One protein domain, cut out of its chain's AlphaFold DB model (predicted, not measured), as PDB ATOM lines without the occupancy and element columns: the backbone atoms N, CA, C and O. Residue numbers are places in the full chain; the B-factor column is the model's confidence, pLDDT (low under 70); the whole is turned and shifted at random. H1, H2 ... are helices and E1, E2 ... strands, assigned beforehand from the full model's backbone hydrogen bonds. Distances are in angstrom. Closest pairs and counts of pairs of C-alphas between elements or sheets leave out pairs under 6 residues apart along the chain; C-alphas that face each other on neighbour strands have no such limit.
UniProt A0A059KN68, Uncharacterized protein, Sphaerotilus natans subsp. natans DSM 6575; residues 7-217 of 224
ATOM      1  N   PHE A   7       2.474 -14.543  11.497       98.62
ATOM      2  CA  PHE A   7       2.097 -14.137  10.158       98.62
ATOM      3  C   PHE A   7       0.881 -14.956   9.708       98.62
ATOM      4  O   PHE A   7       0.863 -16.174   9.888       98.62
ATOM      5  N   ILE A   8      -0.101 -14.326   9.056       98.44
ATOM      6  CA  ILE A   8      -1.191 -15.045   8.376       98.44
ATOM      7  C   ILE A   8      -1.391 -14.561   6.939       98.44
ATOM      8  O   ILE A   8      -1.423 -13.357   6.677       98.44
ATOM      9  N   TYR A   9      -1.598 -15.514   6.027       97.12
ATOM     10  CA  TYR A   9      -2.009 -15.275   4.644       97.12
ATOM     11  C   TYR A   9      -3.271 -16.098   4.326       97.12
ATOM     12  O   TYR A   9      -3.173 -17.287   4.013       97.12
ATOM     13  N   PRO A  10      -4.477 -15.494   4.422       94.50
ATOM     14  CA  PRO A  10      -5.753 -16.211   4.384       94.50
ATOM     15  C   PRO A  10      -6.159 -16.755   2.996       94.50
ATOM     16  O   PRO A  10      -7.189 -17.427   2.885       94.50
ATOM     17  N   CYS A  11      -5.376 -16.453   1.956       91.56
ATOM     18  CA  CYS A  11      -5.594 -16.834   0.556       91.56
ATOM     19  C   CYS A  11      -4.238 -17.113  -0.121       91.56
ATOM     20  O   CYS A  11      -3.891 -16.503  -1.126       91.56
ATOM     21  N   ALA A  12      -3.421 -17.958   0.502       93.06
ATOM     22  CA  ALA A  12      -2.011 -18.105   0.156       93.06
ATOM     23  C   ALA A  12      -1.765 -18.852  -1.160       93.06
ATOM     24  O   ALA A  12      -0.730 -18.639  -1.786       93.06
ATOM     25  N   GLY A  13      -2.656 -19.761  -1.574       91.31
ATOM     26  CA  GLY A  13      -2.386 -20.628  -2.721       91.31
ATOM     27  C   GLY A  13      -1.038 -21.329  -2.576       91.31
ATOM     28  O   GLY A  13      -0.736 -21.924  -1.540       91.31
ATOM     29  N   SER A  14      -0.210 -21.236  -3.612       90.75
ATOM     30  CA  SER A  14       1.187 -21.687  -3.585       90.75
ATOM     31  C   SER A  14       2.193 -20.558  -3.304       90.75
ATOM     32  O   SER A  14       3.402 -20.797  -3.346       90.75
ATOM     33  N   ASP A  15       1.728 -19.337  -3.008       91.75
ATOM     34  CA  ASP A  15       2.551 -18.147  -2.755       91.75
ATOM     35  C   ASP A  15       3.093 -18.122  -1.316       91.75
ATOM     36  O   ASP A  15       2.686 -17.333  -0.464       91.75
ATOM     37  N   VAL A  16       4.019 -19.040  -1.039       94.00
ATOM     38  CA  VAL A  16       4.650 -19.209   0.283       94.00
ATOM     39  C   VAL A  16       6.061 -18.624   0.342       94.00
ATOM     40  O   VAL A  16       6.527 -18.204   1.399       94.00
ATOM     41  N   VAL A  17       6.739 -18.583  -0.811       95.25
ATOM     42  CA  VAL A  17       8.170 -18.271  -0.914       95.25
ATOM     43  C   VAL A  17       8.427 -16.809  -0.571       95.25
ATOM     44  O   VAL A  17       9.161 -16.526   0.372       95.25
ATOM     45  N   GLY A  18       7.757 -15.887  -1.269       94.69
ATOM     46  CA  GLY A  18       7.933 -14.449  -1.051       94.69
ATOM     47  C   GLY A  18       7.659 -14.022   0.397       94.69
ATOM     48  O   GLY A  18       8.481 -13.313   0.980       94.69
ATOM     49  N   PRO A  19       6.551 -14.460   1.026       96.50
ATOM     50  CA  PRO A  19       6.309 -14.201   2.442       96.50
ATOM     51  C   PRO A  19       7.440 -14.643   3.380       96.50
ATOM     52  O   PRO A  19       7.878 -13.848   4.213       96.50
ATOM     53  N   ILE A  20       7.945 -15.875   3.246       97.56
ATOM     54  CA  ILE A  20       9.021 -16.379   4.116       97.56
ATOM     55  C   ILE A  20      10.329 -15.625   3.853       97.56
ATOM     56  O   ILE A  20      11.017 -15.253   4.799       97.56
ATOM     57  N   GLU A  21      10.657 -15.318   2.600       95.88
ATOM     58  CA  GLU A  21      11.857 -14.542   2.261       95.88
ATOM     59  C   GLU A  21      11.828 -13.130   2.865       95.88
ATOM     60  O   GLU A  21      12.838 -12.645   3.375       95.88
ATOM     61  N   HIS A  22      10.667 -12.471   2.868       96.69
ATOM     62  CA  HIS A  22      10.541 -11.099   3.362       96.69
ATOM     63  C   HIS A  22      10.391 -10.973   4.881       96.69
ATOM     64  O   HIS A  22      10.728  -9.914   5.426       96.69
ATOM     65  N   PHE A  23       9.858 -11.999   5.551       97.81
ATOM     66  CA  PHE A  23       9.472 -11.924   6.966       97.81
ATOM     67  C   PHE A  23      10.060 -13.040   7.843       97.81
ATOM     68  O   PHE A  23       9.938 -12.966   9.065       97.81
ATOM     69  N   GLY A  24      10.728 -14.050   7.276       97.19
ATOM     70  CA  GLY A  24      11.196 -15.247   7.994       97.19
ATOM     71  C   GLY A  24      12.221 -14.969   9.093       97.19
ATOM     72  O   GLY A  24      12.316 -15.717  10.060       97.19
ATOM     73  N   GLN A  25      12.948 -13.852   9.000       96.06
ATOM     74  CA  GLN A  25      13.876 -13.416  10.050       96.06
ATOM     75  C   GLN A  25      13.185 -12.704  11.225       96.06
ATOM     76  O   GLN A  25      13.793 -12.535  12.277       96.06
ATOM     77  N   GLN A  26      11.929 -12.280  11.063       96.81
ATOM     78  CA  GLN A  26      11.192 -11.484  12.053       96.81
ATOM     79  C   GLN A  26      10.098 -12.304  12.737       96.81
ATOM     80  O   GLN A  26       9.905 -12.191  13.943       96.81
ATOM     81  N   MET A  27       9.392 -13.134  11.969       98.19
ATOM     82  CA  MET A  27       8.257 -13.915  12.453       98.19
ATOM     83  C   MET A  27       8.708 -15.273  12.992       98.19
ATOM     84  O   MET A  27       9.722 -15.818  12.553       98.19
ATOM     85  N   GLU A  28       7.965 -15.795  13.963       98.31
ATOM     86  CA  GLU A  28       8.172 -17.132  14.537       98.31
ATOM     87  C   GLU A  28       7.247 -18.157  13.877       98.31
ATOM     88  O   GLU A  28       7.670 -19.276  13.606       98.31
ATOM     89  N   THR A  29       6.004 -17.767  13.573       98.62
ATOM     90  CA  THR A  29       4.993 -18.665  13.002       98.62
ATOM     91  C   THR A  29       4.390 -18.085  11.727       98.62
ATOM     92  O   THR A  29       3.973 -16.928  11.699       98.62
ATOM     93  N   PHE A  30       4.272 -18.908  10.689       98.69
ATOM     94  CA  PHE A  30       3.594 -18.598   9.437       98.69
ATOM     95  C   PHE A  30       2.360 -19.475   9.269       98.69
ATOM     96  O   PHE A  30       2.464 -20.696   9.270       98.69
ATOM     97  N   VAL A  31       1.199 -18.857   9.065       98.56
ATOM     98  CA  VAL A  31      -0.059 -19.555   8.787       98.56
ATOM     99  C   VAL A  31      -0.503 -19.243   7.360       98.56
ATOM    100  O   VAL A  31      -1.011 -18.160   7.063       98.56
ATOM    101  N   PHE A  32      -0.320 -20.208   6.464       97.44
ATOM    102  CA  PHE A  32      -0.776 -20.146   5.079       97.44
ATOM    103  C   PHE A  32      -2.112 -20.864   4.951       97.44
ATOM    104  O   PHE A  32      -2.262 -22.002   5.399       97.44
ATOM    105  N   VAL A  33      -3.094 -20.215   4.331       95.94
ATOM    106  CA  VAL A  33      -4.457 -20.742   4.251       95.94
ATOM    107  C   VAL A  33      -4.916 -20.792   2.802       95.94
ATOM    108  O   VAL A  33      -4.854 -19.792   2.094       95.94
ATOM    109  N   ASP A  34      -5.437 -21.939   2.373       94.06
ATOM    110  CA  ASP A  34      -6.135 -22.067   1.092       94.06
ATOM    111  C   ASP A  34      -7.188 -23.183   1.177       94.06
ATOM    112  O   ASP A  34      -6.972 -24.246   1.764       94.06
ATOM    113  N   ILE A  35      -8.358 -22.971   0.572       92.50
ATOM    114  CA  ILE A  35      -9.423 -23.987   0.526       92.50
ATOM    115  C   ILE A  35      -9.043 -25.214  -0.322       92.50
ATOM    116  O   ILE A  35      -9.655 -26.269  -0.170       92.50
ATOM    117  N   ARG A  36      -8.049 -25.107  -1.209       92.06
ATOM    118  CA  ARG A  36      -7.627 -26.153  -2.151       92.06
ATOM    119  C   ARG A  36      -6.514 -27.049  -1.612       92.06
ATOM    120  O   ARG A  36      -6.149 -27.995  -2.301       92.06
ATOM    121  N   TYR A  37      -5.985 -26.822  -0.408       94.81
ATOM    122  CA  TYR A  37      -4.918 -27.666   0.146       94.81
ATOM    123  C   TYR A  37      -5.345 -29.124   0.353       94.81
ATOM    124  O   TYR A  37      -6.113 -29.450   1.254       94.81
ATOM    125  N   GLN A  38      -4.797 -30.033  -0.454       96.12
ATOM    126  CA  GLN A  38      -5.009 -31.479  -0.335       96.12
ATOM    127  C   GLN A  38      -3.701 -32.160   0.090       96.12
ATOM    128  O   GLN A  38      -2.838 -32.426  -0.745       96.12
ATOM    129  N   PHE A  39      -3.561 -32.488   1.377       96.25
ATOM    130  CA  PHE A  39      -2.308 -32.991   1.961       96.25
ATOM    131  C   PHE A  39      -1.820 -34.335   1.415       96.25
ATOM    132  O   PHE A  39      -0.639 -34.631   1.500       96.25
ATOM    133  N   SER A  40      -2.680 -35.107   0.747       93.06
ATOM    134  CA  SER A  40      -2.259 -36.330   0.039       93.06
ATOM    135  C   SER A  40      -1.329 -36.116  -1.173       93.06
ATOM    136  O   SER A  40      -0.791 -37.086  -1.690       93.06
ATOM    137  N   ARG A  41      -1.251 -34.889  -1.708       88.25
ATOM    138  CA  ARG A  41      -0.457 -34.514  -2.900       88.25
ATOM    139  C   ARG A  41       0.123 -33.108  -2.733       88.25
ATOM    140  O   ARG A  41       0.162 -32.321  -3.673       88.25
ATOM    141  N   PHE A  42       0.412 -32.745  -1.491       89.25
ATOM    142  CA  PHE A  42       0.764 -31.382  -1.154       89.25
ATOM    143  C   PHE A  42       2.257 -31.179  -1.323       89.25
ATOM    144  O   PHE A  42       3.056 -31.772  -0.606       89.25
ATOM    145  N   GLU A  43       2.601 -30.335  -2.284       88.19
ATOM    146  CA  GLU A  43       3.971 -29.950  -2.567       88.19
ATOM    147  C   GLU A  43       4.109 -28.449  -2.372       88.19
ATOM    148  O   GLU A  43       3.334 -27.648  -2.901       88.19
ATOM    149  N   VAL A  44       5.117 -28.077  -1.595       86.25
ATOM    150  CA  VAL A  44       5.420 -26.692  -1.268       86.25
ATOM    151  C   VAL A  44       6.745 -26.341  -1.908       86.25
ATOM    152  O   VAL A  44       7.743 -27.046  -1.742       86.25
ATOM    153  N   ARG A  45       6.770 -25.227  -2.640       89.44
ATOM    154  CA  ARG A  45       8.031 -24.664  -3.114       89.44
ATOM    155  C   ARG A  45       8.843 -24.204  -1.912       89.44
ATOM    156  O   ARG A  45       8.382 -23.368  -1.139       89.44
ATOM    157  N   LYS A  46      10.046 -24.751  -1.775       88.25
ATOM    158  CA  LYS A  46      10.950 -24.422  -0.674       88.25
ATOM    159  C   LYS A  46      11.527 -23.015  -0.890       88.25
ATOM    160  O   LYS A  46      12.074 -22.772  -1.969       88.25
ATOM    161  N   PRO A  47      11.393 -22.091   0.077       93.06
ATOM    162  CA  PRO A  47      12.024 -20.777  -0.002       93.06
ATOM    163  C   PRO A  47      13.552 -20.895  -0.027       93.06
ATOM    164  O   PRO A  47      14.116 -21.812   0.575       93.06
ATOM    165  N   ALA A  48      14.237 -19.965  -0.694       94.00
ATOM    166  CA  ALA A  48      15.694 -20.002  -0.782       94.00
ATOM    167  C   ALA A  48      16.339 -19.917   0.614       94.00
ATOM    168  O   ALA A  48      15.970 -19.079   1.433       94.00
ATOM    169  N   GLY A  49      17.301 -20.801   0.891       95.81
ATOM    170  CA  GLY A  49      17.998 -20.852   2.182       95.81
ATOM    171  C   GLY A  49      17.208 -21.492   3.329       95.81
ATOM    172  O   GLY A  49      17.772 -21.668   4.406       95.81
ATOM    173  N   TRP A  50      15.950 -21.890   3.116       97.25
ATOM    174  CA  TRP A  50      15.135 -22.591   4.107       97.25
ATOM    175  C   TRP A  50      14.953 -24.058   3.720       97.25
ATOM    176  O   TRP A  50      14.656 -24.381   2.568       97.25
ATOM    177  N   HIS A  51      15.097 -24.951   4.692       96.19
ATOM    178  CA  HIS A  51      14.768 -26.362   4.534       96.19
ATOM    179  C   HIS A  51      13.724 -26.772   5.564       96.19
ATOM    180  O   HIS A  51      13.750 -26.316   6.701       96.19
ATOM    181  N   GLU A  52      12.788 -27.608   5.136       96.25
ATOM    182  CA  GLU A  52      11.816 -28.224   6.030       96.25
ATOM    183  C   GLU A  52      12.486 -29.378   6.773       96.25
ATOM    184  O   GLU A  52      13.139 -30.212   6.140       96.25
ATOM    185  N   ASP A  53      12.316 -29.413   8.091       96.31
ATOM    186  CA  ASP A  53      12.698 -30.549   8.918       96.31
ATOM    187  C   ASP A  53      11.681 -31.688   8.694       96.31
ATOM    188  O   ASP A  53      10.507 -31.531   9.053       96.31
ATOM    189  N   PRO A  54      12.080 -32.819   8.084       93.75
ATOM    190  CA  PRO A  54      11.159 -33.906   7.765       93.75
ATOM    191  C   PRO A  54      10.527 -34.545   9.008       93.75
ATOM    192  O   PRO A  54       9.383 -34.993   8.929       93.75
ATOM    193  N   ASP A  55      11.224 -34.541  10.146       96.56
ATOM    194  CA  ASP A  55      10.753 -35.175  11.382       96.56
ATOM    195  C   ASP A  55       9.740 -34.295  12.131       96.56
ATOM    196  O   ASP A  55       9.006 -34.761  13.001       96.56
ATOM    197  N   SER A  56       9.643 -33.020  11.748       96.44
ATOM    198  CA  SER A  56       8.701 -32.055  12.320       96.44
ATOM    199  C   SER A  56       7.304 -32.083  11.681       96.44
ATOM    200  O   SER A  56       6.406 -31.352  12.112       96.44
ATOM    201  N   VAL A  57       7.108 -32.870  10.616       96.94
ATOM    202  CA  VAL A  57       5.871 -32.829   9.831       96.94
ATOM    203  C   VAL A  57       4.740 -33.553  10.559       96.94
ATOM    204  O   VAL A  57       4.736 -34.774  10.690       96.94
ATOM    205  N   LEU A  58       3.709 -32.799  10.935       97.88
ATOM    206  CA  LEU A  58       2.482 -33.314  11.540       97.88
ATOM    207  C   LEU A  58       1.270 -32.906  10.701       97.88
ATOM    208  O   LEU A  58       1.131 -31.743  10.323       97.88
ATOM    209  N   ILE A  59       0.369 -33.850  10.419       97.88
ATOM    210  CA  ILE A  59      -0.893 -33.575   9.719       97.88
ATOM    211  C   ILE A  59      -2.070 -33.890  10.636       97.88
ATOM    212  O   ILE A  59      -2.222 -35.017  11.102       97.88
ATOM    213  N   GLU A  60      -2.946 -32.908  10.819       98.25
ATOM    214  CA  GLU A  60      -4.164 -33.013  11.614       98.25
ATOM    215  C   GLU A  60      -5.404 -32.904  10.724       98.25
ATOM    216  O   GLU A  60      -5.548 -31.984   9.915       98.25
ATOM    217  N   GLY A  61      -6.344 -33.835  10.888       97.56
ATOM    218  CA  GLY A  61      -7.557 -33.902  10.073       97.56
ATOM    219  C   GLY A  61      -7.374 -34.685   8.764       97.56
ATOM    220  O   GLY A  61      -6.392 -35.402   8.577       97.56
ATOM    221  N   PRO A  62      -8.358 -34.635   7.846       97.25
ATOM    222  CA  PRO A  62      -8.345 -35.511   6.683       97.25
ATOM    223  C   PRO A  62      -7.335 -35.056   5.621       97.25
ATOM    224  O   PRO A  62      -7.238 -33.871   5.293       97.25
ATOM    225  N   LEU A  63      -6.649 -36.014   4.991       96.94
ATOM    226  CA  LEU A  63      -5.698 -35.745   3.901       96.94
ATOM    227  C   LEU A  63      -6.361 -35.134   2.659       96.94
ATOM    228  O   LEU A  63      -5.700 -34.446   1.878       96.94
ATOM    229  N   ARG A  64      -7.663 -35.391   2.475       96.06
ATOM    230  CA  ARG A  64      -8.481 -34.833   1.397       96.06
ATOM    231  C   ARG A  64      -9.825 -34.329   1.903       96.06
ATOM    232  O   ARG A  64     -10.410 -34.915   2.810       96.06
ATOM    233  N   SER A  65     -10.343 -33.274   1.285       95.44
ATOM    234  CA  SER A  65     -11.712 -32.809   1.515       95.44
ATOM    235  C   SER A  65     -12.254 -32.061   0.300       95.44
ATOM    236  O   SER A  65     -11.526 -31.299  -0.337       95.44
ATOM    237  N   GLY A  66     -13.531 -32.290  -0.011       93.38
ATOM    238  CA  GLY A  66     -14.275 -31.550  -1.026       93.38
ATOM    239  C   GLY A  66     -15.081 -30.407  -0.414       93.38
ATOM    240  O   GLY A  66     -15.456 -30.453   0.757       93.38
ATOM    241  N   ILE A  67     -15.360 -29.385  -1.222       91.69
ATOM    242  CA  ILE A  67     -16.257 -28.293  -0.836       91.69
ATOM    243  C   ILE A  67     -17.697 -28.771  -1.007       91.69
ATOM    244  O   ILE A  67     -18.080 -29.189  -2.098       91.69
ATOM    245  N   SER A  68     -18.506 -28.648   0.038       90.62
ATOM    246  CA  SER A  68     -19.941 -28.908  -0.003       90.62
ATOM    247  C   SER A  68     -20.742 -27.614   0.192       90.62
ATOM    248  O   SER A  68     -20.341 -26.730   0.956       90.62
ATOM    249  N   PRO A  69     -21.871 -27.433  -0.511       87.12
ATOM    250  CA  PRO A  69     -22.833 -26.401  -0.152       87.12
ATOM    251  C   PRO A  69     -23.517 -26.761   1.174       87.12
ATOM    252  O   PRO A  69     -23.834 -27.922   1.422       87.12
ATOM    253  N   VAL A  70     -23.770 -25.755   2.007       84.50
ATOM    254  CA  VAL A  70     -24.635 -25.865   3.183       84.50
ATOM    255  C   VAL A  70     -25.930 -25.126   2.890       84.50
ATOM    256  O   VAL A  70     -25.907 -23.962   2.473       84.50
ATOM    257  N   PHE A  71     -27.043 -25.819   3.103       85.12
ATOM    258  CA  PHE A  71     -28.387 -25.294   2.924       85.12
ATOM    259  C   PHE A  71     -29.046 -25.090   4.287       85.12
ATOM    260  O   PHE A  71     -28.944 -25.957   5.153       85.12
ATOM    261  N   LEU A  72     -29.709 -23.951   4.460       78.75
ATOM    262  CA  LEU A  72     -30.584 -23.642   5.590       78.75
ATOM    263  C   LEU A  72     -31.925 -23.204   5.001       78.75
ATOM    264  O   LEU A  72     -31.939 -22.425   4.049       78.75
ATOM    265  N   ASP A  73     -33.025 -23.771   5.494       83.00
ATOM    266  CA  ASP A  73     -34.387 -23.493   5.010       83.00
ATOM    267  C   ASP A  73     -34.547 -23.637   3.483       83.00
ATOM    268  O   ASP A  73     -35.213 -22.853   2.810       83.00
ATOM    269  N   GLY A  74     -33.870 -24.633   2.899       74.38
ATOM    270  CA  GLY A  74     -33.885 -24.890   1.454       74.38
ATOM    271  C   GLY A  74     -33.073 -23.898   0.609       74.38
ATOM    272  O   GLY A  74     -32.931 -24.101  -0.596       74.38
ATOM    273  N   GLN A  75     -32.476 -22.866   1.210       75.44
ATOM    274  CA  GLN A  75     -31.624 -21.900   0.522       75.44
ATOM    275  C   GLN A  75     -30.143 -22.185   0.761       75.44
ATOM    276  O   GLN A  75     -29.710 -22.534   1.861       75.44
ATOM    277  N   ARG A  76     -29.329 -22.025  -0.288       73.81
ATOM    278  CA  ARG A  76     -27.873 -22.146  -0.165       73.81
ATOM    279  C   ARG A  76     -27.351 -20.985   0.673       73.81
ATOM    280  O   ARG A  76     -27.353 -19.848   0.215       73.81
ATOM    281  N   HIS A  77     -26.834 -21.293   1.857       77.56
ATOM    282  CA  HIS A  77     -26.397 -20.281   2.809       77.56
ATOM    283  C   HIS A  77     -24.889 -20.016   2.691       77.56
ATOM    284  O   HIS A  77     -24.455 -18.879   2.512       77.56
ATOM    285  N   TYR A  78     -24.065 -21.070   2.720       81.00
ATOM    286  CA  TYR A  78     -22.608 -20.944   2.593       81.00
ATOM    287  C   TYR A  78     -21.949 -22.205   2.016       81.00
ATOM    288  O   TYR A  78     -22.601 -23.200   1.707       81.00
ATOM    289  N   ARG A  79     -20.632 -22.139   1.792       87.38
ATOM    290  CA  ARG A  79     -19.798 -23.283   1.400       87.38
ATOM    291  C   ARG A  79     -19.064 -23.803   2.630       87.38
ATOM    292  O   ARG A  79     -18.532 -23.006   3.395       87.38
ATOM    293  N   HIS A  80     -18.988 -25.115   2.785       89.31
ATOM    294  CA  HIS A  80     -18.242 -25.779   3.842       89.31
ATOM    295  C   HIS A  80     -17.162 -26.682   3.247       89.31
ATOM    296  O   HIS A  80     -17.291 -27.202   2.143       89.31
ATOM    297  N   ILE A  81     -16.076 -26.846   3.989       94.06
ATOM    298  CA  ILE A  81     -15.029 -27.822   3.721       94.06
ATOM    299  C   ILE A  81     -14.471 -28.260   5.069       94.06
ATOM    300  O   ILE A  81     -14.319 -27.427   5.966       94.06
ATOM    301  N   LYS A  82     -14.170 -29.553   5.220       96.38
ATOM    302  CA  LYS A  82     -13.608 -30.057   6.473       96.38
ATOM    303  C   LYS A  82     -12.164 -29.548   6.605       96.38
ATOM    304  O   LYS A  82     -11.340 -29.857   5.725       96.38
ATOM    305  N   PRO A  83     -11.850 -28.769   7.656       97.12
ATOM    306  CA  PRO A  83     -10.517 -28.214   7.819       97.12
ATOM    307  C   PRO A  83      -9.503 -29.328   8.084       97.12
ATOM    308  O   PRO A  83      -9.860 -30.445   8.467       97.12
ATOM    309  N   ALA A  84      -8.245 -29.027   7.804       98.19
ATOM    310  CA  ALA A  84      -7.093 -29.821   8.201       98.19
ATOM    311  C   ALA A  84      -5.879 -28.903   8.286       98.19
ATOM    312  O   ALA A  84      -5.855 -27.847   7.643       98.19
ATOM    313  N   TRP A  85      -4.860 -29.353   8.999       98.50
ATOM    314  CA  TRP A  85      -3.626 -28.619   9.208       98.50
ATOM    315  C   TRP A  85      -2.435 -29.502   8.864       98.50
ATOM    316  O   TRP A  85      -2.452 -30.704   9.114       98.50
ATOM    317  N   ARG A  86      -1.405 -28.907   8.273       98.00
ATOM    318  CA  ARG A  86      -0.072 -29.491   8.164       98.00
ATOM    319  C   ARG A  86       0.895 -28.546   8.853       98.00
ATOM    320  O   ARG A  86       1.085 -27.425   8.384       98.00
ATOM    321  N   HIS A  87       1.472 -29.010   9.944       98.25
ATOM    322  CA  HIS A  87       2.487 -28.326  10.726       98.25
ATOM    323  C   HIS A  87       3.857 -28.825  10.289       98.25
ATOM    324  O   HIS A  87       4.025 -30.011   9.997       98.25
ATOM    325  N   SER A  88       4.820 -27.922  10.182       97.69
ATOM    326  CA  SER A  88       6.200 -28.245   9.824       97.69
ATOM    327  C   SER A  88       7.129 -27.154  10.342       97.69
ATOM    328  O   SER A  88       6.748 -25.986  10.379       97.69
ATOM    329  N   GLN A  89       8.351 -27.512  10.704       98.06
ATOM    330  CA  GLN A  89       9.404 -26.575  11.073       98.06
ATOM    331  C   GLN A  89      10.345 -26.355   9.899       98.06
ATOM    332  O   GLN A  89      10.711 -27.283   9.179       98.06
ATOM    333  N   TYR A  90      10.695 -25.093   9.671       98.00
ATOM    334  CA  TYR A  90      11.619 -24.682   8.625       98.00
ATOM    335  C   TYR A  90      12.854 -24.103   9.295       98.00
ATOM    336  O   TYR A  90      12.739 -23.237  10.161       98.00
ATOM    337  N   VAL A  91      14.031 -24.548   8.869       97.88
ATOM    338  CA  VAL A  91      15.319 -24.118   9.406       97.88
ATOM    339  C   VAL A  91      16.081 -23.352   8.328       97.88
ATOM    340  O   VAL A  91      16.228 -23.799   7.186       97.88
ATOM    341  N   HIS A  92      16.560 -22.163   8.675       97.88
ATOM    342  CA  HIS A  92      17.366 -21.339   7.789       97.88
ATOM    343  C   HIS A  92      18.821 -21.811   7.812       97.88
ATOM    344  O   HIS A  92      19.490 -21.735   8.842       97.88
ATOM    345  N   ALA A  93      19.336 -22.260   6.669       96.88
ATOM    346  CA  ALA A  93      20.630 -22.933   6.568       96.88
ATOM    347  C   ALA A  93      21.809 -22.077   7.058       96.88
ATOM    348  O   ALA A  93      22.728 -22.598   7.678       96.88
ATOM    349  N   ALA A  94      21.781 -20.764   6.805       96.81
ATOM    350  CA  ALA A  94      22.897 -19.886   7.154       96.81
ATOM    351  C   ALA A  94      22.890 -19.423   8.620       96.81
ATOM    352  O   ALA A  94      23.944 -19.102   9.158       96.81
ATOM    353  N   THR A  95      21.718 -19.339   9.260       97.00
ATOM    354  CA  THR A  95      21.590 -18.756  10.612       97.00
ATOM    355  C   THR A  95      21.147 -19.757  11.671       97.00
ATOM    356  O   THR A  95      21.144 -19.416  12.848       97.00
ATOM    357  N   GLY A  96      20.717 -20.959  11.276       97.31
ATOM    358  CA  GLY A  96      20.105 -21.939  12.175       97.31
ATOM    359  C   GLY A  96      18.751 -21.499  12.742       97.31
ATOM    360  O   GLY A  96      18.215 -22.162  13.622       97.31
ATOM    361  N   ARG A  97      18.188 -20.375  12.272       97.25
ATOM    362  CA  ARG A  97      16.887 -19.882  12.736       97.25
ATOM    363  C   ARG A  97      15.790 -20.859  12.332       97.25
ATOM    364  O   ARG A  97      15.673 -21.177  11.152       97.25
ATOM    365  N   THR A  98      14.944 -21.224  13.286       98.19
ATOM    366  CA  THR A  98      13.748 -22.036  13.041       98.19
ATOM    367  C   THR A  98      12.497 -21.160  13.006       98.19
ATOM    368  O   THR A  98      12.385 -20.203  13.776       98.19
ATOM    369  N   ILE A  99      11.563 -21.489  12.118       98.31
ATOM    370  CA  ILE A  99      10.197 -20.953  12.089       98.31
ATOM    371  C   ILE A  99       9.195 -22.104  11.996       98.31
ATOM    372  O   ILE A  99       9.466 -23.119  11.352       98.31
ATOM    373  N   ASP A 100       8.022 -21.923  12.590       98.50
ATOM    374  CA  ASP A 100       6.900 -22.844  12.439       98.50
ATOM    375  C   ASP A 100       6.069 -22.441  11.217       98.50
ATOM    376  O   ASP A 100       5.661 -21.287  11.072       98.50
ATOM    377  N   VAL A 101       5.781 -23.395  10.341       98.38
ATOM    378  CA  VAL A 101       4.958 -23.204   9.148       98.38
ATOM    379  C   VAL A 101       3.728 -24.096   9.241       98.38
ATOM    380  O   VAL A 101       3.815 -25.320   9.326       98.38
ATOM    381  N   VAL A 102       2.559 -23.466   9.202       98.56
ATOM    382  CA  VAL A 102       1.255 -24.117   9.264       98.56
ATOM    383  C   VAL A 102       0.524 -23.879   7.953       98.56
ATOM    384  O   VAL A 102       0.189 -22.747   7.604       98.56
ATOM    385  N   PHE A 103       0.219 -24.959   7.248       98.19
ATOM    386  CA  PHE A 103      -0.709 -24.944   6.126       98.19
ATOM    387  C   PHE A 103      -2.080 -25.359   6.621       98.19
ATOM    388  O   PHE A 103      -2.261 -26.480   7.089       98.19
ATOM    389  N   ARG A 104      -3.065 -24.474   6.502       97.75
ATOM    390  CA  ARG A 104      -4.427 -24.707   6.978       97.75
ATOM    391  C   ARG A 104      -5.377 -24.794   5.790       97.75
ATOM    392  O   ARG A 104      -5.582 -23.815   5.076       97.75
ATOM    393  N   ARG A 105      -6.006 -25.954   5.577       97.12
ATOM    394  CA  ARG A 105      -7.066 -26.088   4.568       97.12
ATOM    395  C   ARG A 105      -8.347 -25.432   5.069       97.12
ATOM    396  O   ARG A 105      -8.857 -25.775   6.132       97.12
ATOM    397  N   GLY A 106      -8.930 -24.578   4.237       94.94
ATOM    398  CA  GLY A 106     -10.295 -24.077   4.390       94.94
ATOM    399  C   GLY A 106     -10.376 -22.572   4.175       94.94
ATOM    400  O   GLY A 106      -9.433 -21.964   3.684       94.94
ATOM    401  N   PHE A 107     -11.512 -21.955   4.512       93.19
ATOM    402  CA  PHE A 107     -11.690 -20.523   4.255       93.19
ATOM    403  C   PHE A 107     -10.826 -19.670   5.185       93.19
ATOM    404  O   PHE A 107     -10.797 -19.910   6.398       93.19
ATOM    405  N   GLY A 108     -10.185 -18.655   4.606       94.06
ATOM    406  CA  GLY A 108      -9.317 -17.708   5.299       94.06
ATOM    407  C   GLY A 108      -9.996 -16.933   6.422       94.06
ATOM    408  O   GLY A 108      -9.363 -16.640   7.428       94.06
ATOM    409  N   GLN A 109     -11.296 -16.661   6.302       94.44
ATOM    410  CA  GLN A 109     -12.064 -15.985   7.347       94.44
ATOM    411  C   GLN A 109     -12.081 -16.802   8.640       94.44
ATOM    412  O   GLN A 109     -11.792 -16.260   9.698       94.44
ATOM    413  N   TYR A 110     -12.355 -18.109   8.563       95.44
ATOM    414  CA  TYR A 110     -12.319 -18.975   9.745       95.44
ATOM    415  C   TYR A 110     -10.914 -19.071  10.333       95.44
ATOM    416  O   TYR A 110     -10.762 -18.936  11.539       95.44
ATOM    417  N   ALA A 111      -9.894 -19.219   9.483       96.50
ATOM    418  CA  ALA A 111      -8.508 -19.262   9.938       96.50
ATOM    419  C   ALA A 111      -8.096 -17.977  10.673       96.50
ATOM    420  O   ALA A 111      -7.400 -18.031  11.677       96.50
ATOM    421  N   LEU A 112      -8.573 -16.815  10.217       96.88
ATOM    422  CA  LEU A 112      -8.351 -15.550  10.908       96.88
ATOM    423  C   LEU A 112      -9.008 -15.525  12.300       96.88
ATOM    424  O   LEU A 112      -8.408 -15.010  13.238       96.88
ATOM    425  N   HIS A 113     -10.214 -16.081  12.455       96.75
ATOM    426  CA  HIS A 113     -10.869 -16.193  13.770       96.75
ATOM    427  C   HIS A 113     -10.161 -17.180  14.704       96.75
ATOM    428  O   HIS A 113     -10.159 -16.951  15.912       96.75
ATOM    429  N   GLU A 114      -9.550 -18.232  14.152       96.75
ATOM    430  CA  GLU A 114      -8.754 -19.232  14.882       96.75
ATOM    431  C   GLU A 114      -7.459 -18.641  15.473       96.75
ATOM    432  O   GLU A 114      -6.939 -19.173  16.454       96.75
ATOM    433  N   MET A 115      -6.945 -17.530  14.928       97.69
ATOM    434  CA  MET A 115      -5.760 -16.865  15.477       97.69
ATOM    435  C   MET A 115      -6.047 -16.277  16.866       97.69
ATOM    436  O   MET A 115      -7.102 -15.669  17.055       97.69
ATOM    437  N   PRO A 116      -5.124 -16.364  17.840       97.75
ATOM    438  CA  PRO A 116      -5.279 -15.662  19.112       97.75
ATOM    439  C   PRO A 116      -5.306 -14.138  18.925       97.75
ATOM    440  O   PRO A 116      -4.662 -13.604  18.015       97.75
ATOM    441  N   ASP A 117      -6.036 -13.433  19.787       97.81
ATOM    442  CA  ASP A 117      -6.021 -11.967  19.804       97.81
ATOM    443  C   ASP A 117      -4.602 -11.453  20.096       97.81
ATOM    444  O   ASP A 117      -3.826 -12.096  20.804       97.81
ATOM    445  N   GLU A 118      -4.245 -10.323  19.484       97.81
ATOM    446  CA  GLU A 118      -2.908  -9.715  19.547       97.81
ATOM    447  C   GLU A 118      -1.725 -10.638  19.165       97.81
ATOM    448  O   GLU A 118      -0.570 -10.359  19.486       97.81
ATOM    449  N   SER A 119      -1.945 -11.754  18.473       98.12
ATOM    450  CA  SER A 119      -0.845 -12.638  18.060       98.12
ATOM    451  C   SER A 119      -0.185 -12.229  16.741       98.12
ATOM    452  O   SER A 119       0.982 -12.551  16.510       98.12
ATOM    453  N   LEU A 120      -0.902 -11.510  15.873       98.44
ATOM    454  CA  LEU A 120      -0.440 -11.206  14.521       98.44
ATOM    455  C   LEU A 120       0.504 -10.002  14.503       98.44
ATOM    456  O   LEU A 120       0.107  -8.883  14.823       98.44
ATOM    457  N   GLY A 121       1.739 -10.229  14.063       98.50
ATOM    458  CA  GLY A 121       2.666  -9.170  13.663       98.50
ATOM    459  C   GLY A 121       2.493  -8.783  12.198       98.50
ATOM    460  O   GLY A 121       2.708  -7.627  11.834       98.50
ATOM    461  N   VAL A 122       2.064  -9.730  11.352       98.69
ATOM    462  CA  VAL A 122       1.839  -9.499   9.921       98.69
ATOM    463  C   VAL A 122       0.520 -10.122   9.461       98.69
ATOM    464  O   VAL A 122       0.310 -11.330   9.572       98.69
ATOM    465  N   PHE A 123      -0.347  -9.305   8.867       98.44
ATOM    466  CA  PHE A 123      -1.493  -9.768   8.085       98.44
ATOM    467  C   PHE A 123      -1.209  -9.549   6.597       98.44
ATOM    468  O   PHE A 123      -0.981  -8.420   6.164       98.44
ATOM    469  N   PHE A 124      -1.217 -10.612   5.798       97.75
ATOM    470  CA  PHE A 124      -0.835 -10.557   4.391       97.75
ATOM    471  C   PHE A 124      -2.011 -10.942   3.502       97.75
ATOM    472  O   PHE A 124      -2.465 -12.078   3.531       97.75
ATOM    473  N   HIS A 125      -2.502 -10.019   2.682       94.69
ATOM    474  CA  HIS A 125      -3.603 -10.284   1.763       94.69
ATOM    475  C   HIS A 125      -3.300  -9.719   0.382       94.69
ATOM    476  O   HIS A 125      -3.153  -8.515   0.206       94.69
ATOM    477  N   ARG A 126      -3.266 -10.599  -0.611       89.62
ATOM    478  CA  ARG A 126      -3.226 -10.232  -2.024       89.62
ATOM    479  C   ARG A 126      -4.379 -10.914  -2.727       89.62
ATOM    480  O   ARG A 126      -4.835 -11.961  -2.264       89.62
ATOM    481  N   GLY A 127      -4.841 -10.298  -3.802       74.56
ATOM    482  CA  GLY A 127      -6.022 -10.735  -4.520       74.56
ATOM    483  C   GLY A 127      -5.828 -12.134  -5.061       74.56
ATOM    484  O   GLY A 127      -4.735 -12.498  -5.491       74.56
ATOM    485  N   ASP A 128      -6.908 -12.905  -5.052       63.81
ATOM    486  CA  ASP A 128      -6.922 -14.209  -5.694       63.81
ATOM    487  C   ASP A 128      -6.684 -14.027  -7.189       63.81
ATOM    488  O   ASP A 128      -7.456 -13.349  -7.877       63.81
ATOM    489  N   SER A 129      -5.637 -14.656  -7.717       50.66
ATOM    490  CA  SER A 129      -5.590 -14.867  -9.157       50.66
ATOM    491  C   SER A 129      -6.747 -15.790  -9.575       50.66
ATOM    492  O   SER A 129      -7.288 -16.557  -8.769       50.66
ATOM    493  N   LEU A 130      -7.197 -15.685 -10.831       45.78
ATOM    494  CA  LEU A 130      -8.275 -16.522 -11.373       45.78
ATOM    495  C   LEU A 130      -7.992 -18.007 -11.092       45.78
ATOM    496  O   LEU A 130      -7.031 -18.576 -11.602       45.78
ATOM    497  N   GLY A 131      -8.848 -18.632 -10.282       49.44
ATOM    498  CA  GLY A 131      -8.731 -20.039  -9.894       49.44
ATOM    499  C   GLY A 131      -8.242 -20.271  -8.464       49.44
ATOM    500  O   GLY A 131      -8.311 -21.413  -8.005       49.44
ATOM    501  N   GLU A 132      -7.804 -19.233  -7.744       53.75
ATOM    502  CA  GLU A 132      -7.432 -19.315  -6.329       53.75
ATOM    503  C   GLU A 132      -8.634 -19.192  -5.391       53.75
ATOM    504  O   GLU A 132      -9.657 -18.570  -5.680       53.75
ATOM    505  N   GLY A 133      -8.566 -19.935  -4.291       49.03
ATOM    506  CA  GLY A 133      -9.737 -20.326  -3.526       49.03
ATOM    507  C   GLY A 133     -10.380 -19.225  -2.672       49.03
ATOM    508  O   GLY A 133     -11.432 -19.459  -2.072       49.03
ATOM    509  N   GLY A 134      -9.802 -18.026  -2.613       56.09
ATOM    510  CA  GLY A 134     -10.324 -16.904  -1.832       56.09
ATOM    511  C   GLY A 134     -11.413 -16.079  -2.520       56.09
ATOM    512  O   GLY A 134     -11.972 -15.213  -1.860       56.09
ATOM    513  N   SER A 135     -11.761 -16.364  -3.788       60.25
ATOM    514  CA  SER A 135     -12.777 -15.686  -4.632       60.25
ATOM    515  C   SER A 135     -13.550 -14.515  -3.978       60.25
ATOM    516  O   SER A 135     -14.717 -14.656  -3.603       60.25
ATOM    517  N   GLY A 136     -12.913 -13.343  -3.864       78.50
ATOM    518  CA  GLY A 136     -13.603 -12.066  -3.621       78.50
ATOM    519  C   GLY A 136     -13.916 -11.719  -2.160       78.50
ATOM    520  O   GLY A 136     -14.904 -11.030  -1.888       78.50
ATOM    521  N   VAL A 137     -13.116 -12.190  -1.200       89.31
ATOM    522  CA  VAL A 137     -13.284 -11.828   0.218       89.31
ATOM    523  C   VAL A 137     -12.664 -10.467   0.515       89.31
ATOM    524  O   VAL A 137     -11.497 -10.225   0.234       89.31
ATOM    525  N   PHE A 138     -13.443  -9.586   1.147       93.44
ATOM    526  CA  PHE A 138     -13.002  -8.236   1.483       93.44
ATOM    527  C   PHE A 138     -12.444  -8.164   2.908       93.44
ATOM    528  O   PHE A 138     -13.107  -7.647   3.804       93.44
ATOM    529  N   PHE A 139     -11.242  -8.709   3.123       95.06
ATOM    530  CA  PHE A 139     -10.600  -8.729   4.444       95.06
ATOM    531  C   PHE A 139     -10.353  -7.327   5.006       95.06
ATOM    532  O   PHE A 139     -10.607  -7.075   6.179       95.06
ATOM    533  N   LEU A 140      -9.913  -6.395   4.159       95.50
ATOM    534  CA  LEU A 140      -9.626  -5.011   4.544       95.50
ATOM    535  C   LEU A 140     -10.862  -4.116   4.363       95.50
ATOM    536  O   LEU A 140     -10.782  -3.041   3.764       95.50
ATOM    537  N   ALA A 141     -12.024  -4.598   4.813       93.75
ATOM    538  CA  ALA A 141     -13.281  -3.857   4.867       93.75
ATOM    539  C   ALA A 141     -14.224  -4.437   5.935       93.75
ATOM    540  O   ALA A 141     -14.247  -5.645   6.175       93.75
ATOM    541  N   ASN A 142     -15.087  -3.591   6.505       94.31
ATOM    542  CA  ASN A 142     -16.154  -4.033   7.403       94.31
ATOM    543  C   ASN A 142     -17.476  -4.222   6.656       94.31
ATOM    544  O   ASN A 142     -18.403  -3.425   6.767       94.31
ATOM    545  N   ARG A 143     -17.537  -5.266   5.822       92.25
ATOM    546  CA  ARG A 143     -18.770  -5.634   5.116       92.25
ATOM    547  C   ARG A 143     -19.599  -6.582   5.969       92.25
ATOM    548  O   ARG A 143     -19.101  -7.626   6.383       92.25
ATOM    549  N   HIS A 144     -20.871  -6.253   6.153       91.19
ATOM    550  CA  HIS A 144     -21.826  -7.156   6.781       91.19
ATOM    551  C   HIS A 144     -22.173  -8.328   5.844       91.19
ATOM    552  O   HIS A 144     -22.362  -8.153   4.636       91.19
ATOM    553  N   LYS A 145     -22.259  -9.533   6.408       87.12
ATOM    554  CA  LYS A 145     -22.682 -10.785   5.774       87.12
ATOM    555  C   LYS A 145     -23.635 -11.525   6.716       87.12
ATOM    556  O   LYS A 145     -23.524 -11.416   7.932       87.12
ATOM    557  N   HIS A 146     -24.533 -12.331   6.150       84.19
ATOM    558  CA  HIS A 146     -25.459 -13.156   6.938       84.19
ATOM    559  C   HIS A 146     -24.738 -14.175   7.828       84.19
ATOM    560  O   HIS A 146     -25.193 -14.479   8.924       84.19
ATOM    561  N   HIS A 147     -23.593 -14.688   7.373       84.50
ATOM    562  CA  HIS A 147     -22.771 -15.598   8.160       84.50
ATOM    563  C   HIS A 147     -21.700 -14.822   8.927       84.50
ATOM    564  O   HIS A 147     -20.733 -14.350   8.325       84.50
ATOM    565  N   ALA A 148     -21.876 -14.696  10.245       86.88
ATOM    566  CA  ALA A 148     -21.082 -13.819  11.109       86.88
ATOM    567  C   ALA A 148     -19.549 -13.971  10.976       86.88
ATOM    568  O   ALA A 148     -18.878 -12.942  10.906       86.88
ATOM    569  N   PRO A 149     -18.963 -15.182  10.840       86.94
ATOM    570  CA  PRO A 149     -17.524 -15.337  10.617       86.94
ATOM    571  C   PRO A 149     -16.988 -14.638   9.360       86.94
ATOM    572  O   PRO A 149     -15.791 -14.388   9.275       86.94
ATOM    573  N   LEU A 150     -17.843 -14.328   8.381       86.81
ATOM    574  CA  LEU A 150     -17.466 -13.660   7.130       86.81
ATOM    575  C   LEU A 150     -17.670 -12.139   7.173       86.81
ATOM    576  O   LEU A 150     -17.379 -11.463   6.184       86.81
ATOM    577  N   SER A 151     -18.211 -11.621   8.276       91.12
ATOM    578  CA  SER A 151     -18.560 -10.214   8.456       91.12
ATOM    579  C   SER A 151     -17.445  -9.444   9.145       91.12
ATOM    580  O   SER A 151     -16.717  -9.996   9.966       91.12
ATOM    581  N   ASN A 152     -17.373  -8.141   8.862       95.38
ATOM    582  CA  ASN A 152     -16.580  -7.178   9.639       95.38
ATOM    583  C   ASN A 152     -15.112  -7.597   9.827       95.38
ATOM    584  O   ASN A 152     -14.552  -7.520  10.919       95.38
ATOM    585  N   LEU A 153     -14.504  -8.103   8.750       96.00
ATOM    586  CA  LEU A 153     -13.194  -8.748   8.804       96.00
ATOM    587  C   LEU A 153     -12.074  -7.779   9.182       96.00
ATOM    588  O   LEU A 153     -11.140  -8.202   9.856       96.00
ATOM    589  N   LEU A 154     -12.178  -6.493   8.836       97.19
ATOM    590  CA  LEU A 154     -11.189  -5.510   9.278       97.19
ATOM    591  C   LEU A 154     -11.214  -5.351  10.804       97.19
ATOM    592  O   LEU A 154     -10.153  -5.307  11.419       97.19
ATOM    593  N   ASP A 155     -12.388  -5.357  11.438       97.06
ATOM    594  CA  ASP A 155     -12.484  -5.341  12.903       97.06
ATOM    595  C   ASP A 155     -11.946  -6.625  13.533       97.06
ATOM    596  O   ASP A 155     -11.356  -6.577  14.611       97.06
ATOM    597  N   VAL A 156     -12.115  -7.775  12.870       97.69
ATOM    598  CA  VAL A 156     -11.475  -9.024  13.306       97.69
ATOM    599  C   VAL A 156      -9.955  -8.866  13.255       97.69
ATOM    600  O   VAL A 156      -9.302  -9.078  14.272       97.69
ATOM    601  N   ILE A 157      -9.396  -8.419  12.123       97.94
ATOM    602  CA  ILE A 157      -7.953  -8.166  11.971       97.94
ATOM    603  C   ILE A 157      -7.464  -7.221  13.068       97.94
ATOM    604  O   ILE A 157      -6.478  -7.535  13.726       97.94
ATOM    605  N   LYS A 158      -8.184  -6.121  13.329       97.81
ATOM    606  CA  LYS A 158      -7.823  -5.135  14.356       97.81
ATOM    607  C   LYS A 158      -7.657  -5.735  15.752       97.81
ATOM    608  O   LYS A 158      -6.828  -5.229  16.497       97.81
ATOM    609  N   ARG A 159      -8.429  -6.774  16.098       97.44
ATOM    610  CA  ARG A 159      -8.293  -7.514  17.368       97.44
ATOM    611  C   ARG A 159      -7.153  -8.531  17.339       97.44
ATOM    612  O   ARG A 159      -6.522  -8.782  18.360       97.44
ATOM    613  N   LYS A 160      -6.888  -9.136  16.177       98.00
ATOM    614  CA  LYS A 160      -5.842 -10.157  16.024       98.00
ATOM    615  C   LYS A 160      -4.430  -9.577  15.962       98.00
ATOM    616  O   LYS A 160      -3.489 -10.282  16.316       98.00
ATOM    617  N   VAL A 161      -4.259  -8.333  15.514       97.81
ATOM    618  CA  VAL A 161      -2.936  -7.704  15.374       97.81
ATOM    619  C   VAL A 161      -2.393  -7.137  16.685       97.81
ATOM    620  O   VAL A 161      -3.127  -6.561  17.482       97.81
ATOM    621  N   ALA A 162      -1.083  -7.268  16.893       97.56
ATOM    622  CA  ALA A 162      -0.346  -6.568  17.939       97.56
ATOM    623  C   ALA A 162       0.238  -5.270  17.386       97.56
ATOM    624  O   ALA A 162       1.182  -5.315  16.605       97.56
ATOM    625  N   TYR A 163      -0.296  -4.118  17.789       97.00
ATOM    626  CA  TYR A 163       0.217  -2.832  17.311       97.00
ATOM    627  C   TYR A 163       1.590  -2.475  17.920       97.00
ATOM    628  O   TYR A 163       1.790  -2.706  19.116       97.00
ATOM    629  N   PRO A 164       2.500  -1.845  17.145       97.50
ATOM    630  CA  PRO A 164       2.419  -1.655  15.693       97.50
ATOM    631  C   PRO A 164       2.521  -2.989  14.939       97.50
ATOM    632  O   PRO A 164       3.353  -3.827  15.270       97.50
ATOM    633  N   ALA A 165       1.713  -3.153  13.891       98.19
ATOM    634  CA  ALA A 165       1.708  -4.352  13.051       98.19
ATOM    635  C   ALA A 165       1.987  -4.006  11.587       98.19
ATOM    636  O   ALA A 165       1.947  -2.838  11.192       98.19
ATOM    637  N   LEU A 166       2.241  -5.024  10.766       98.62
ATOM    638  CA  LEU A 166       2.316  -4.879   9.318       98.62
ATOM    639  C   LEU A 166       1.069  -5.453   8.647       98.62
ATOM    640  O   LEU A 166       0.639  -6.570   8.932       98.62
ATOM    641  N   ILE A 167       0.524  -4.706   7.695       98.38
ATOM    642  CA  ILE A 167      -0.500  -5.183   6.771       98.38
ATOM    643  C   ILE A 167       0.076  -5.122   5.365       98.38
ATOM    644  O   ILE A 167       0.484  -4.062   4.895       98.38
ATOM    645  N   VAL A 168       0.115  -6.260   4.681       98.06
ATOM    646  CA  VAL A 168       0.530  -6.331   3.280       98.06
ATOM    647  C   VAL A 168      -0.705  -6.420   2.403       98.06
ATOM    648  O   VAL A 168      -1.538  -7.304   2.603       98.06
ATOM    649  N   SER A 169      -0.819  -5.507   1.441       96.31
ATOM    650  CA  SER A 169      -1.935  -5.471   0.500       96.31
ATOM    651  C   SER A 169      -1.514  -5.025  -0.891       96.31
ATOM    652  O   SER A 169      -0.729  -4.094  -1.035       96.31
ATOM    653  N   ASP A 170      -2.075  -5.659  -1.914       94.81
ATOM    654  CA  ASP A 170      -2.018  -5.214  -3.313       94.81
ATOM    655  C   ASP A 170      -3.218  -4.331  -3.707       94.81
ATOM    656  O   ASP A 170      -3.442  -4.077  -4.886       94.81
ATOM    657  N   GLY A 171      -4.028  -3.887  -2.740       94.12
ATOM    658  CA  GLY A 171      -5.210  -3.063  -2.996       94.12
ATOM    659  C   GLY A 171      -6.425  -3.832  -3.526       94.12
ATOM    660  O   GLY A 171      -7.478  -3.234  -3.753       94.12
ATOM    661  N   SER A 172      -6.337  -5.151  -3.689       91.56
ATOM    662  CA  SER A 172      -7.478  -5.977  -4.085       91.56
ATOM    663  C   SER A 172      -8.501  -6.137  -2.954       91.56
ATOM    664  O   SER A 172      -8.168  -6.114  -1.765       91.56
ATOM    665  N   ASN A 173      -9.772  -6.318  -3.335       91.38
ATOM    666  CA  ASN A 173     -10.888  -6.626  -2.432       91.38
ATOM    667  C   ASN A 173     -10.899  -5.781  -1.141       91.38
ATOM    668  O   ASN A 173     -11.117  -6.272  -0.038       91.38
ATOM    669  N   THR A 174     -10.682  -4.476  -1.255       93.12
ATOM    670  CA  THR A 174     -10.791  -3.536  -0.133       93.12
ATOM    671  C   THR A 174     -11.746  -2.401  -0.484       93.12
ATOM    672  O   THR A 174     -12.002  -2.122  -1.653       93.12
ATOM    673  N   SER A 175     -12.318  -1.764   0.537       91.81
ATOM    674  CA  SER A 175     -13.053  -0.500   0.400       91.81
ATOM    675  C   SER A 175     -12.183   0.730   0.686       91.81
ATOM    676  O   SER A 175     -12.682   1.852   0.628       91.81
ATOM    677  N   ILE A 176     -10.907   0.546   1.036       95.38
ATOM    678  CA  ILE A 176      -9.992   1.635   1.382       95.38
ATOM    679  C   ILE A 176      -9.309   2.129   0.101       95.38
ATOM    680  O   ILE A 176      -8.377   1.501  -0.398       95.38
ATOM    681  N   ARG A 177      -9.757   3.278  -0.423       96.19
ATOM    682  CA  ARG A 177      -9.259   3.853  -1.691       96.19
ATOM    683  C   ARG A 177      -7.744   4.064  -1.720       96.19
ATOM    684  O   ARG A 177      -7.124   3.819  -2.746       96.19
ATOM    685  N   ALA A 178      -7.149   4.461  -0.595       96.75
ATOM    686  CA  ALA A 178      -5.704   4.653  -0.480       96.75
ATOM    687  C   ALA A 178      -4.914   3.353  -0.739       96.75
ATOM    688  O   ALA A 178      -3.894   3.378  -1.424       96.75
ATOM    689  N   LEU A 179      -5.421   2.206  -0.265       96.25
ATOM    690  CA  LEU A 179      -4.815   0.900  -0.535       96.25
ATOM    691  C   LEU A 179      -4.954   0.507  -2.011       96.25
ATOM    692  O   LEU A 179      -4.005  -0.012  -2.590       96.25
ATOM    693  N   GLN A 180      -6.112   0.783  -2.623       95.50
ATOM    694  CA  GLN A 180      -6.350   0.526  -4.050       95.50
ATOM    695  C   GLN A 180      -5.400   1.344  -4.932       95.50
ATOM    696  O   GLN A 180      -4.746   0.790  -5.808       95.50
ATOM    697  N   ALA A 181      -5.289   2.650  -4.671       95.19
ATOM    698  CA  ALA A 181      -4.403   3.544  -5.413       95.19
ATOM    699  C   ALA A 181      -2.940   3.085  -5.321       95.19
ATOM    700  O   ALA A 181      -2.270   2.923  -6.341       95.19
ATOM    701  N   ALA A 182      -2.465   2.788  -4.110       94.69
ATOM    702  CA  ALA A 182      -1.098   2.331  -3.896       94.69
ATOM    703  C   ALA A 182      -0.807   0.968  -4.550       94.69
ATOM    704  O   ALA A 182       0.277   0.780  -5.102       94.69
ATOM    705  N   GLY A 183      -1.772   0.040  -4.532       92.25
ATOM    706  CA  GLY A 183      -1.686  -1.242  -5.240       92.25
ATOM    707  C   GLY A 183      -1.610  -1.095  -6.764       92.25
ATOM    708  O   GLY A 183      -0.960  -1.892  -7.436       92.25
ATOM    709  N   HIS A 184      -2.191  -0.023  -7.311       92.69
ATOM    710  CA  HIS A 184      -2.069   0.365  -8.723       92.69
ATOM    711  C   HIS A 184      -0.814   1.200  -9.029       92.69
ATOM    712  O   HIS A 184      -0.699   1.770 -10.113       92.69
ATOM    713  N   GLY A 185       0.143   1.262  -8.101       92.25
ATOM    714  CA  GLY A 185       1.435   1.907  -8.317       92.25
ATOM    715  C   GLY A 185       1.486   3.387  -7.949       92.25
ATOM    716  O   GLY A 185       2.513   4.015  -8.192       92.25
ATOM    717  N   ASP A 186       0.445   3.949  -7.327       92.56
ATOM    718  CA  ASP A 186       0.516   5.312  -6.803       92.56
ATOM    719  C   ASP A 186       1.546   5.388  -5.661       92.56
ATOM    720  O   ASP A 186       1.400   4.782  -4.593       92.56
ATOM    721  N   THR A 187       2.635   6.111  -5.900       92.56
ATOM    722  CA  THR A 187       3.708   6.335  -4.928       92.56
ATOM    723  C   THR A 187       3.483   7.567  -4.062       92.56
ATOM    724  O   THR A 187       4.223   7.759  -3.102       92.56
ATOM    725  N   SER A 188       2.460   8.381  -4.329       93.38
ATOM    726  CA  SER A 188       2.154   9.571  -3.530       93.38
ATOM    727  C   SER A 188       1.508   9.230  -2.183       93.38
ATOM    728  O   SER A 188       1.680   9.957  -1.205       93.38
ATOM    729  N   VAL A 189       0.824   8.085  -2.090       91.50
ATOM    730  CA  VAL A 189       0.205   7.612  -0.846       91.50
ATOM    731  C   VAL A 189       1.278   7.061   0.096       91.50
ATOM    732  O   VAL A 189       1.669   5.894   0.012       91.50
ATOM    733  N   GLN A 190       1.747   7.916   1.004       95.88
ATOM    734  CA  GLN A 190       2.745   7.570   2.022       95.88
ATOM    735  C   GLN A 190       2.122   7.326   3.397       95.88
ATOM    736  O   GLN A 190       2.476   6.360   4.066       95.88
ATOM    737  N   VAL A 191       1.168   8.165   3.813       97.12
ATOM    738  CA  VAL A 191       0.487   8.058   5.111       97.12
ATOM    739  C   VAL A 191      -0.993   8.398   4.947       97.12
ATOM    740  O   VAL A 191      -1.329   9.330   4.221       97.12
ATOM    741  N   PHE A 192      -1.881   7.670   5.624       96.25
ATOM    742  CA  PHE A 192      -3.301   8.023   5.722       96.25
ATOM    743  C   PHE A 192      -3.938   7.493   7.015       96.25
ATOM    744  O   PHE A 192      -3.383   6.625   7.689       96.25
ATOM    745  N   PHE A 193      -5.122   8.005   7.348       95.56
ATOM    746  CA  PHE A 193      -5.905   7.584   8.511       95.56
ATOM    747  C   PHE A 193      -7.224   6.982   8.050       95.56
ATOM    748  O   PHE A 193      -7.884   7.520   7.159       95.56
ATOM    749  N   ARG A 194      -7.579   5.819   8.598       95.06
ATOM    750  CA  ARG A 194      -8.855   5.171   8.295       95.06
ATOM    751  C   ARG A 194      -9.193   4.114   9.335       95.06
ATOM    752  O   ARG A 194      -8.337   3.302   9.680       95.06
ATOM    753  N   HIS A 195     -10.460   4.056   9.748       93.69
ATOM    754  CA  HIS A 195     -10.979   3.036  10.674       93.69
ATOM    755  C   HIS A 195     -10.277   3.050  12.049       93.69
ATOM    756  O   HIS A 195     -10.096   1.995  12.669       93.69
ATOM    757  N   GLY A 196      -9.881   4.239  12.521       94.62
ATOM    758  CA  GLY A 196      -9.137   4.420  13.774       94.62
ATOM    759  C   GLY A 196      -7.684   3.936  13.711       94.62
ATOM    760  O   GLY A 196      -7.070   3.687  14.744       94.62
ATOM    761  N   LEU A 197      -7.137   3.758  12.506       96.62
ATOM    762  CA  LEU A 197      -5.761   3.329  12.285       96.62
ATOM    763  C   LEU A 197      -4.989   4.390  11.506       96.62
ATOM    764  O   LEU A 197      -5.502   4.951  10.534       96.62
ATOM    765  N   ARG A 198      -3.736   4.610  11.906       97.06
ATOM    766  CA  ARG A 198      -2.722   5.294  11.105       97.06
ATOM    767  C   ARG A 198      -2.023   4.254  10.236       97.06
ATOM    768  O   ARG A 198      -1.515   3.266  10.758       97.06
ATOM    769  N   TRP A 199      -1.992   4.489   8.932       98.00
ATOM    770  CA  TRP A 199      -1.345   3.635   7.943       98.00
ATOM    771  C   TRP A 199      -0.143   4.371   7.373       98.00
ATOM    772  O   TRP A 199      -0.290   5.485   6.879       98.00
ATOM    773  N   GLU A 200       1.028   3.751   7.419       98.31
ATOM    774  CA  GLU A 200       2.272   4.294   6.878       98.31
ATOM    775  C   GLU A 200       2.900   3.286   5.921       98.31
ATOM    776  O   GLU A 200       3.113   2.123   6.265       98.31
ATOM    777  N   ARG A 201       3.194   3.719   4.699       98.31
ATOM    778  CA  ARG A 201       3.864   2.896   3.700       98.31
ATOM    779  C   ARG A 201       5.307   2.658   4.127       98.31
ATOM    780  O   ARG A 201       6.081   3.593   4.259       98.31
ATOM    781  N   VAL A 202       5.684   1.393   4.278       98.06
ATOM    782  CA  VAL A 202       7.054   1.000   4.641       98.06
ATOM    783  C   VAL A 202       7.875   0.701   3.395       98.06
ATOM    784  O   VAL A 202       9.000   1.165   3.247       98.06
ATOM    785  N   ARG A 203       7.330  -0.135   2.507       97.44
ATOM    786  CA  ARG A 203       8.005  -0.599   1.288       97.44
ATOM    787  C   ARG A 203       7.015  -1.237   0.322       97.44
ATOM    788  O   ARG A 203       5.863  -1.491   0.671       97.44
ATOM    789  N   THR A 204       7.487  -1.554  -0.874       96.56
ATOM    790  CA  THR A 204       6.744  -2.328  -1.874       96.56
ATOM    791  C   THR A 204       7.466  -3.651  -2.102       96.56
ATOM    792  O   THR A 204       8.692  -3.687  -2.174       96.56
ATOM    793  N   LEU A 205       6.709  -4.743  -2.132       94.75
ATOM    794  CA  LEU A 205       7.190  -6.080  -2.454       94.75
ATOM    795  C   LEU A 205       7.038  -6.336  -3.955       94.75
ATOM    796  O   LEU A 205       6.403  -5.574  -4.689       94.75
ATOM    797  N   ASN A 206       7.571  -7.465  -4.405       85.25
ATOM    798  CA  ASN A 206       7.343  -7.939  -5.763       85.25
ATOM    799  C   ASN A 206       5.836  -8.072  -6.054       85.25
ATOM    800  O   ASN A 206       5.039  -8.367  -5.160       85.25
ATOM    801  N   ARG A 207       5.456  -7.902  -7.329       83.38
ATOM    802  CA  ARG A 207       4.068  -8.032  -7.820       83.38
ATOM    803  C   ARG A 207       3.079  -6.994  -7.257       83.38
ATOM    804  O   ARG A 207       1.894  -7.286  -7.144       83.38
ATOM    805  N   GLY A 208       3.561  -5.796  -6.921       87.75
ATOM    806  CA  GLY A 208       2.716  -4.627  -6.630       87.75
ATOM    807  C   GLY A 208       2.157  -4.549  -5.207       87.75
ATOM    808  O   GLY A 208       1.481  -3.582  -4.872       87.75
ATOM    809  N   SER A 209       2.462  -5.515  -4.340       95.00
ATOM    810  CA  SER A 209       2.008  -5.469  -2.948       95.00
ATOM    811  C   SER A 209       2.748  -4.418  -2.148       95.00
ATOM    812  O   SER A 209       3.974  -4.343  -2.171       95.00
ATOM    813  N   VAL A 210       2.015  -3.654  -1.356       97.69
ATOM    814  CA  VAL A 210       2.559  -2.626  -0.477       97.69
ATOM    815  C   VAL A 210       2.515  -3.120   0.964       97.69
ATOM    816  O   VAL A 210       1.521  -3.692   1.410       97.69
ATOM    817  N   VAL A 211       3.615  -2.918   1.688       98.31
ATOM    818  CA  VAL A 211       3.716  -3.179   3.125       98.31
ATOM    819  C   VAL A 211       3.386  -1.893   3.865       98.31
ATOM    820  O   VAL A 211       4.081  -0.888   3.701       98.31
ATOM    821  N   TRP A 212       2.359  -1.953   4.699       98.50
ATOM    822  CA  TRP A 212       1.909  -0.857   5.544       98.50
ATOM    823  C   TRP A 212       2.231  -1.164   6.995       98.50
ATOM    824  O   TRP A 212       1.860  -2.225   7.489       98.50
ATOM    825  N   ARG A 213       2.873  -0.235   7.693       98.50
ATOM    826  CA  ARG A 213       2.884  -0.202   9.151       98.50
ATOM    827  C   ARG A 213       1.563   0.395   9.606       98.50
ATOM    828  O   ARG A 213       1.162   1.450   9.117       98.50
ATOM    829  N   VAL A 214       0.894  -0.290  10.522       98.00
ATOM    830  CA  VAL A 214      -0.374   0.156  11.094       98.00
ATOM    831  C   VAL A 214      -0.262   0.325  12.598       98.00
ATOM    832  O   VAL A 214       0.315  -0.511  13.295       98.00
ATOM    833  N   GLU A 215      -0.833   1.417  13.086       97.56
ATOM    834  CA  GLU A 215      -0.858   1.815  14.492       97.56
ATOM    835  C   GLU A 215      -2.254   2.309  14.863       97.56
ATOM    836  O   GLU A 215      -2.986   2.816  14.008       97.56
ATOM    837  N   LEU A 216      -2.620   2.181  16.140       95.88
ATOM    838  CA  LEU A 216      -3.826   2.824  16.656       95.88
ATOM    839  C   LEU A 216      -3.669   4.340  16.522       95.88
ATOM    840  O   LEU A 216      -2.671   4.908  16.966       95.88
ATOM    841  N   SER A 217      -4.643   4.988  15.888       91.50
ATOM    842  CA  SER A 217      -4.667   6.445  15.817       91.50
ATOM    843  C   SER A 217      -5.341   7.001  17.079       91.50
ATOM    844  O   SER A 217      -6.422   6.527  17.426       91.50
TER     845      SER A 217
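What this domain is: This is residues 7 to 217 of the 224 residues of an uncharacterized protein of Sphaerotilus natans subsp. natans DSM 6575 (UniProt A0A059KN68). One long, strongly twisted sheet of eleven strands makes a wall through the domain; it curls round H1, while H2 and H3 lie side by side over E2 and E10, and H4 is near the end made by E11, E12 and E13. From the other end, where E3, E4, E7 and E8 lie, the hairpin E5 and E6 sticks out as an arm. The printed part has 211 residues, with named elements in the order E1 H1 E2 E3 E4 E5 E6 E7 E8 H2 E9 H3 E10 H4 E11 E12 E13. The class is mixed, helices and strands; the large sheet is branched, with parallel and antiparallel pairs. The whole is compact, with a radius of gyration of the C-alphas of 17.2 A and spans of 57 by 46 by 31 A.

How they stand to each other: Start at E1, residues 7 to 9: parallel E2, residues 29 to 34, lies on one side, N 7 to O 29 2.8 A, and parallel E9, residues 120 to 125, on the other, N 124 to O 8 2.9 A, both within hydrogen-bond range. H1, residues 17 to 23, makes E1, H1, E2 a strand-helix-strand unit, a helix between parallel neighbours, with a right-handed crossover; C-alphas 20 and 30 are the closest of H1 and E2, 7.9 A. Beyond E2 find parallel E8, residues 98 to 105, N 30 to O 100 2.8 A, then its hairpin partner E7, residues 84 to 92, N 86 to O 103 2.8 A. On E7's other side are antiparallel edge strands E3, residues 50 to 52, N 51 to O 91 3.0 A, and E4, residues 58 to 60, N 58 to O 87 3.0 A. The hairpin E5, residues 68 to 72, and E6, residues 75 to 80, has N 68 to O 80 at 2.8 A; E5 is apart from E7. H2, residues 108 to 114, is over E2 at a height over the sheet of 8.0 A; C-alphas 33 and 108 are closest, 5.8 A. H3, residues 153 to 160, touches H2, C-alphas 113 and 156 being closest at 7.2 A, at a shallow tilt of 32 degrees, only just short of steep. E10, residues 161 to 169, is parallel to E9, N 123 to O 166 2.9 A, and bends by 110 degrees at residue 164; E9, H3, E10 is a second right-handed unit. H4, residues 177 to 183, is on the sheet; its closest C-alphas to E13, residues 210 to 216, are 183 and 210, 6.5 A. E11, residues 191 to 194, E12, residues 197 to 204, and E13 form a meander, each strand the antiparallel neighbour of the one before, N 192 to O 199 3.0 A and N 198 to O 215 2.9 A; E13 is antiparallel to E10, N 165 to O 214 3.0 A. In H1, H2, H3 and H4 every O i to N i+4 pair is within hydrogen-bond range.

Where its parts are: Find C-alpha 7 at (2.097, -14.137, 10.158), where E1 begins, and C-alpha 216 at (-3.826, 2.824, 16.656), where E13 ends. E7 runs 25.9 A, E8 22.8 A, E12 19.7 A and E13 19.1 A.

The domain as a whole: The C-alphas farthest apart, Asp 73 and Ala 94, are 57.4 A apart. The printed part has no cut; the links E2 to E3 and E9 to H3 are long, and residues 128 to 135 have pLDDT under 70.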